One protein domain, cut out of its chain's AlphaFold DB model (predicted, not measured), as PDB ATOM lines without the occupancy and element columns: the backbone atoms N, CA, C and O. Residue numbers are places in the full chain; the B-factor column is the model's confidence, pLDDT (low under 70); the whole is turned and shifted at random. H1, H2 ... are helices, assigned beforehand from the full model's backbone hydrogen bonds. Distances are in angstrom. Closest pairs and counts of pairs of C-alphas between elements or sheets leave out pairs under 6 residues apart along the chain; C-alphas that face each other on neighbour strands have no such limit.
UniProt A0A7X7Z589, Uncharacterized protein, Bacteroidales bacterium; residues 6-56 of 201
ATOM      1  N   LEU A   6     207.585 334.027 218.529       59.69
ATOM      2  CA  LEU A   6     207.824 334.376 217.126       59.69
ATOM      3  C   LEU A   6     209.321 334.439 216.767       59.69
ATOM      4  O   LEU A   6     209.701 334.011 215.675       59.69
ATOM      5  N   ASN A   7     210.176 334.882 217.693       75.12
ATOM      6  CA  ASN A   7     211.621 334.980 217.475       75.12
ATOM      7  C   ASN A   7     212.289 333.603 217.463       75.12
ATOM      8  O   ASN A   7     213.163 333.356 216.637       75.12
ATOM      9  N   ILE A   8     211.827 332.677 218.309       76.94
ATOM     10  CA  ILE A   8     212.370 331.313 218.368       76.94
ATOM     11  C   ILE A   8     212.080 330.575 217.059       76.94
ATOM     12  O   ILE A   8     212.981 329.985 216.472       76.94
ATOM     13  N   ARG A   9     210.847 330.658 216.541       77.31
ATOM     14  CA  ARG A   9     210.463 329.977 215.294       77.31
ATOM     15  C   ARG A   9     211.257 330.479 214.086       77.31
ATOM     16  O   ARG A   9     211.659 329.671 213.246       77.31
ATOM     17  N   ARG A  10     211.472 331.795 213.990       83.50
ATOM     18  CA  ARG A  10     212.271 332.404 212.919       83.50
ATOM     19  C   ARG A  10     213.736 331.973 213.018       83.50
ATOM     20  O   ARG A  10     214.264 331.442 212.045       83.50
ATOM     21  N   PHE A  11     214.310 332.059 214.218       82.06
ATOM     22  CA  PHE A  11     215.671 331.617 214.517       82.06
ATOM     23  C   PHE A  11     215.895 330.136 214.178       82.06
ATOM     24  O   PHE A  11     216.830 329.795 213.458       82.06
ATOM     25  N   THR A  12     215.004 329.239 214.615       81.62
ATOM     26  CA  THR A  12     215.107 327.801 214.316       81.62
ATOM     27  C   THR A  12     215.081 327.533 212.812       81.62
ATOM     28  O   THR A  12     215.830 326.691 212.325       81.62
ATOM     29  N   ARG A  13     214.232 328.240 212.056       84.19
ATOM     30  CA  ARG A  13     214.112 328.043 210.606       84.19
ATOM     31  C   ARG A  13     215.337 328.558 209.851       84.19
ATOM     32  O   ARG A  13     215.743 327.919 208.886       84.19
ATOM     33  N   GLU A  14     215.907 329.679 210.278       86.94
ATOM     34  CA  GLU A  14     217.145 330.228 209.713       86.94
ATOM     35  C   GLU A  14     218.333 329.306 210.015       86.94
ATOM     36  O   GLU A  14     219.014 328.876 209.090       86.94
ATOM     37  N   LYS A  15     218.500 328.858 211.266       83.81
ATOM     38  CA  LYS A  15     219.598 327.950 211.638       83.81
ATOM     39  C   LYS A  15     219.501 326.564 211.011       83.81
ATOM     40  O   LYS A  15     220.517 326.004 210.613       83.81
ATOM     41  N   LEU A  16     218.293 326.032 210.817       84.88
ATOM     42  CA  LEU A  16     218.109 324.796 210.045       84.88
ATOM     43  C   LEU A  16     218.535 324.956 208.578       84.88
ATOM     44  O   LEU A  16     219.076 324.013 208.008       84.88
ATOM     45  N   LYS A  17     218.308 326.126 207.965       87.06
ATOM     46  CA  LYS A  17     218.775 326.415 206.597       87.06
ATOM     47  C   LYS A  17     220.295 326.574 206.523       87.06
ATOM     48  O   LYS A  17     220.878 326.199 205.517       87.06
ATOM     49  N   GLU A  18     220.922 327.068 207.588       86.00
ATOM     50  CA  GLU A  18     222.384 327.138 207.746       86.00
ATOM     51  C   GLU A  18     223.033 325.769 208.048       86.00
ATOM     52  O   GLU A  18     224.233 325.690 208.298       86.00
ATOM     53  N   GLY A  19     222.259 324.676 208.052       83.31
ATOM     54  CA  GLY A  19     222.771 323.322 208.278       83.31
ATOM     55  C   GLY A  19     222.953 322.949 209.750       83.31
ATOM     56  O   GLY A  19     223.507 321.890 210.043       83.31
ATOM     57  N   TRP A  20     222.472 323.770 210.690       83.62
ATOM     58  CA  TRP A  20     222.524 323.411 212.103       83.62
ATOM     59  C   TRP A  20     221.618 322.217 212.383       83.62
ATOM     60  O   TRP A  20     220.461 322.151 211.957       83.62
ATOM     61  N   THR A  21     222.120 321.286 213.186       80.81
ATOM     62  CA  THR A  21     221.300 320.199 213.716       80.81
ATOM     63  C   THR A  21     220.287 320.751 214.720       80.81
ATOM     64  O   THR A  21     220.537 321.725 215.433       80.81
ATOM     65  N   ARG A  22     219.138 320.079 214.849       75.12
ATOM     66  CA  ARG A  22     218.128 320.418 215.870       75.12
ATOM     67  C   ARG A  22     218.713 320.442 217.290       75.12
ATOM     68  O   ARG A  22     218.193 321.153 218.141       75.12
ATOM     69  N   GLN A  23     219.789 319.691 217.519       68.75
ATOM     70  CA  GLN A  23     220.494 319.617 218.795       68.75
ATOM     71  C   GLN A  23     221.309 320.884 219.074       68.75
ATOM     72  O   GLN A  23     221.136 321.481 220.127       68.75
ATOM     73  N   GLN A  24     222.073 321.374 218.094       75.88
ATOM     74  CA  GLN A  24     222.804 322.645 218.210       75.88
ATOM     75  C   GLN A  24     221.862 323.835 218.440       75.88
ATOM     76  O   GLN A  24     222.155 324.725 219.234       75.88
ATOM     77  N   ILE A  25     220.701 323.836 217.778       80.06
ATOM     78  CA  ILE A  25     219.683 324.878 217.974       80.06
ATOM     79  C   ILE A  25     219.112 324.814 219.395       80.06
ATOM     80  O   ILE A  25     218.930 325.849 220.029       80.06
ATOM     81  N   PHE A  26     218.837 323.610 219.903       78.31
ATOM     82  CA  PHE A  26     218.333 323.418 221.260       78.31
ATOM     83  C   PHE A  26     219.349 323.866 222.316       78.31
ATOM     84  O   PHE A  26     218.984 324.623 223.212       78.31
ATOM     85  N   ASP A  27     220.614 323.467 222.179       76.94
ATOM     86  CA  ASP A  27     221.675 323.835 223.120       76.94
ATOM     87  C   ASP A  27     221.859 325.364 223.167       76.94
ATOM     88  O   ASP A  27     221.902 325.949 224.248       76.94
ATOM     89  N   HIS A  28     221.814 326.040 222.012       81.31
ATOM     90  CA  HIS A  28     221.884 327.503 221.933       81.31
ATOM     91  C   HIS A  28     220.662 328.213 222.553       81.31
ATOM     92  O   HIS A  28     220.784 329.241 223.228       81.31
ATOM     93  N   LEU A  29     219.457 327.667 222.365       79.31
ATOM     94  CA  LEU A  29     218.238 328.197 222.986       79.31
ATOM     95  C   LEU A  29     218.241 327.992 224.509       79.31
ATOM     96  O   LEU A  29     217.829 328.877 225.254       79.31
ATOM     97  N   MET A  30     218.755 326.858 224.985       73.56
ATOM     98  CA  MET A  30     218.934 326.588 226.415       73.56
ATOM     99  C   MET A  30     220.030 327.449 227.040       73.56
ATOM    100  O   MET A  30     219.966 327.790 228.227       73.56
ATOM    101  N   GLU A  31     221.039 327.814 226.253       75.25
ATOM    102  CA  GLU A  31     222.094 328.707 226.691       75.25
ATOM    103  C   GLU A  31     221.576 330.134 226.895       75.25
ATOM    104  O   GLU A  31     221.800 330.717 227.959       75.25
ATOM    105  N   SER A  32     220.797 330.628 225.931       74.81
ATOM    106  CA  SER A  32     220.196 331.970 225.928       74.81
ATOM    107  C   SER A  32     218.993 332.140 226.868       74.81
ATOM    108  O   SER A  32     218.702 333.260 227.288       74.81
ATOM    109  N   ALA A  33     218.309 331.058 227.255       72.00
ATOM    110  CA  ALA A  33     217.159 331.102 228.166       72.00
ATOM    111  C   ALA A  33     217.526 331.304 229.657       72.00
ATOM    112  O   ALA A  33     216.642 331.511 230.493       72.00
ATOM    113  N   GLY A  34     218.821 331.287 229.999       70.88
ATOM    114  CA  GLY A  34     219.325 331.552 231.351       70.88
ATOM    115  C   GLY A  34     219.202 330.375 232.331       70.88
ATOM    116  O   GLY A  34     218.679 329.302 232.018       70.88
ATOM    117  N   SER A  35     219.712 330.567 233.553       72.69
ATOM    118  CA  SER A  35     219.832 329.509 234.576       72.69
ATOM    119  C   SER A  35     218.486 328.934 235.041       72.69
ATOM    120  O   SER A  35     218.403 327.741 235.334       72.69
ATOM    121  N   GLY A  36     217.421 329.743 235.056       73.88
ATOM    122  CA  GLY A  36     216.066 329.308 235.416       73.88
ATOM    123  C   GLY A  36     215.509 328.250 234.458       73.88
ATOM    124  O   GLY A  36     215.128 327.167 234.894       73.88
ATOM    125  N   ALA A  37     215.566 328.507 233.148       69.19
ATOM    126  CA  ALA A  37     215.093 327.566 232.132       69.19
ATOM    127  C   ALA A  37     215.910 326.263 232.112       69.19
ATOM    128  O   ALA A  37     215.347 325.183 231.935       69.19
ATOM    129  N   ARG A  38     217.229 326.337 232.357       72.69
ATOM    130  CA  ARG A  38     218.078 325.140 232.515       72.69
ATOM    131  C   ARG A  38     217.672 324.304 233.728       72.69
ATOM    132  O   ARG A  38     217.608 323.081 233.620       72.69
ATOM    133  N   ASN A  39     217.364 324.942 234.857       77.44
ATOM    134  CA  ASN A  39     216.899 324.251 236.061       77.44
ATOM    135  C   ASN A  39     215.520 323.610 235.873       77.44
ATOM    136  O   ASN A  39     215.322 322.468 236.295       77.44
ATOM    137  N   ASP A  40     214.596 324.298 235.206       75.44
ATOM    138  CA  ASP A  40     213.273 323.755 234.893       75.44
ATOM    139  C   ASP A  40     213.372 322.583 233.917       75.44
ATOM    140  O   ASP A  40     212.795 321.526 234.170       75.44
ATOM    141  N   TYR A  41     214.196 322.696 232.871       75.25
ATOM    142  CA  TYR A  41     214.485 321.580 231.971       75.25
ATOM    143  C   TYR A  41     215.120 320.401 232.716       75.25
ATOM    144  O   TYR A  41     214.701 319.264 232.530       75.25
ATOM    145  N   ALA A  42     216.071 320.641 233.624       75.12
ATOM    146  CA  ALA A  42     216.679 319.583 234.428       75.12
ATOM    147  C   ALA A  42     215.675 318.903 235.379       75.12
ATOM    148  O   ALA A  42     215.778 317.694 235.614       75.12
ATOM    149  N   ARG A  43     214.696 319.643 235.925       76.50
ATOM    150  CA  ARG A  43     213.592 319.073 236.720       76.50
ATOM    151  C   ARG A  43     212.643 318.261 235.860       76.50
ATOM    152  O   ARG A  43     212.375 317.113 236.201       76.50
ATOM    153  N   VAL A  44     212.174 318.822 234.747       72.94
ATOM    154  CA  VAL A  44     211.309 318.125 233.789       72.94
ATOM    155  C   VAL A  44     212.005 316.871 233.288       72.94
ATOM    156  O   VAL A  44     211.379 315.825 233.225       72.94
ATOM    157  N   MET A  45     213.313 316.925 233.037       68.50
ATOM    158  CA  MET A  45     214.080 315.772 232.592       68.50
ATOM    159  C   MET A  45     214.237 314.720 233.688       68.50
ATOM    160  O   MET A  45     214.103 313.535 233.395       68.50
ATOM    161  N   ARG A  46     214.453 315.117 234.951       73.12
ATOM    162  CA  ARG A  46     214.429 314.200 236.106       73.12
ATOM    163  C   ARG A  46     213.067 313.529 236.268       73.12
ATOM    164  O   ARG A  46     213.006 312.321 236.478       73.12
ATOM    165  N   ILE A  47     211.982 314.288 236.134       66.25
ATOM    166  CA  ILE A  47     210.613 313.762 236.182       66.25
ATOM    167  C   ILE A  47     210.370 312.837 234.988       66.25
ATOM    168  O   ILE A  47     209.886 311.733 235.175       66.25
ATOM    169  N   ALA A  48     210.774 313.222 233.781       60.44
ATOM    170  CA  ALA A  48     210.633 312.417 232.577       60.44
ATOM    171  C   ALA A  48     211.472 311.137 232.640       60.44
ATOM    172  O   ALA A  48     210.999 310.100 232.201       60.44
ATOM    173  N   THR A  49     212.670 311.151 233.238       63.66
ATOM    174  CA  THR A  49     213.448 309.920 233.483       63.66
ATOM    175  C   THR A  49     212.813 309.054 234.561       63.66
ATOM    176  O   THR A  49     212.814 307.833 234.425       63.66
ATOM    177  N   LEU A  50     212.232 309.646 235.607       54.50
ATOM    178  CA  LEU A  50     211.445 308.906 236.595       54.50
ATOM    179  C   LEU A  50     210.199 308.281 235.960       54.50
ATOM    180  O   LEU A  50     209.931 307.113 236.205       54.50
ATOM    181  N   VAL A  51     209.483 309.012 235.106       50.38
ATOM    182  CA  VAL A  51     208.302 308.538 234.373       50.38
ATOM    183  C   VAL A  51     208.690 307.503 233.316       50.38
ATOM    184  O   VAL A  51     208.019 306.489 233.201       50.38
ATOM    185  N   ALA A  52     209.809 307.673 232.612       52.47
ATOM    186  CA  ALA A  52     210.324 306.710 231.637       52.47
ATOM    187  C   ALA A  52     210.835 305.410 232.284       52.47
ATOM    188  O   ALA A  52     210.840 304.369 231.631       52.47
ATOM    189  N   ARG A  53     211.209 305.426 233.578       50.94
ATOM    190  CA  ARG A  53     211.412 304.190 234.364       50.94
ATOM    191  C   ARG A  53     210.113 303.401 234.565       50.94
ATOM    192  O   ARG A  53     210.185 302.231 234.933       50.94
ATOM    193  N   PHE A  54     208.949 304.006 234.326       45.66
ATOM    194  CA  PHE A  54     207.659 303.326 234.294       45.66
ATOM    195  C   PHE A  54     207.257 303.107 232.832       45.66
ATOM    196  O   PHE A  54     206.706 304.006 232.196       45.66
ATOM    197  N   PRO A  55     207.540 301.929 232.254       47.91
ATOM    198  CA  PRO A  55     207.236 301.702 230.857       47.91
ATOM    199  C   PRO A  55     205.719 301.748 230.643       47.91
ATOM    200  O   PRO A  55     204.988 300.864 231.096       47.91
ATOM    201  N   VAL A  56     205.243 302.737 229.884       46.47
ATOM    202  CA  VAL A  56     203.959 302.651 229.177       46.47
ATOM    203  C   VAL A  56     204.188 301.706 227.999       46.47
ATOM    204  O   VAL A  56     204.286 302.112 226.846       46.47
TER     205      VAL A  56
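AT A GLANCE: This is residues 6 to 56 of the 201 residues of an uncharacterized protein of Bacteroidales bacterium (UniProt A0A7X7Z589). The longest helix, H3, and the shorter H2 meet near their ends as an open V, and H1 sits aslant beside H2 as a third piece. H3 makes the long arm, and its residues 42 to 52 stick out, together with residues 53 to 56. The printed part has 51 residues, with three named helices in the order H1, H2, H3 and no named strand; the class is all helix. The whole is loose, with a radius of gyration of the C-alphas of 13.9 A, and spans 38 by 26 by 18 A.

HOW THE PARTS SIT: H3, residues 34 to 52, and H2, residues 22 to 32, touch only at the corner by their tight link, and only just, with 3 pairs of C-alphas within 8 A. Their closest C-alphas, those of Met 30 and Arg 38, are 6.3 A apart. H3 touches H2 with residues 37 to 38 alone. The two run opposite ways at a steep tilt of 48 degrees. H1, residues 6 to 17, forms a helical hairpin with H2 through a tight link of 4 residues. They only just touch, with 3 pairs of C-alphas within 8 A, and H1 does so with residues 12 to 16 alone. The closest C-alphas are those of Thr 12 and Ile 25, 6.5 A apart. H1 and H2 run opposite ways at a steep tilt of 41 degrees. H1 and H3 are apart. In H1, H2 and H3 every O i to N i+4 pair is within hydrogen-bond range.

IN THESE COORDINATES: H3 is 26.4 A long from C-alpha 34 at (219.325, 331.552, 231.351) to C-alpha 52 at (210.324, 306.710, 231.637). H2 measures 15.5 A from first to last C-alpha. H1 measures 17.2 A and begins with C-alpha 6 at (207.824, 334.376, 217.126).

THE WHOLE: The C-alphas of Glu 18 and Phe 54, the two farthest apart, are 38.6 A from each other. The printed part has no cut, and no link is long. Residues 31 to 36, of which 34 to 36 belong to H3, stand free, as do residues 42 to 56. The mean pLDDT of the printed part is 72.6; it is under 70 at residues 6, 23, 37 and 45 and at residues 47 to 56.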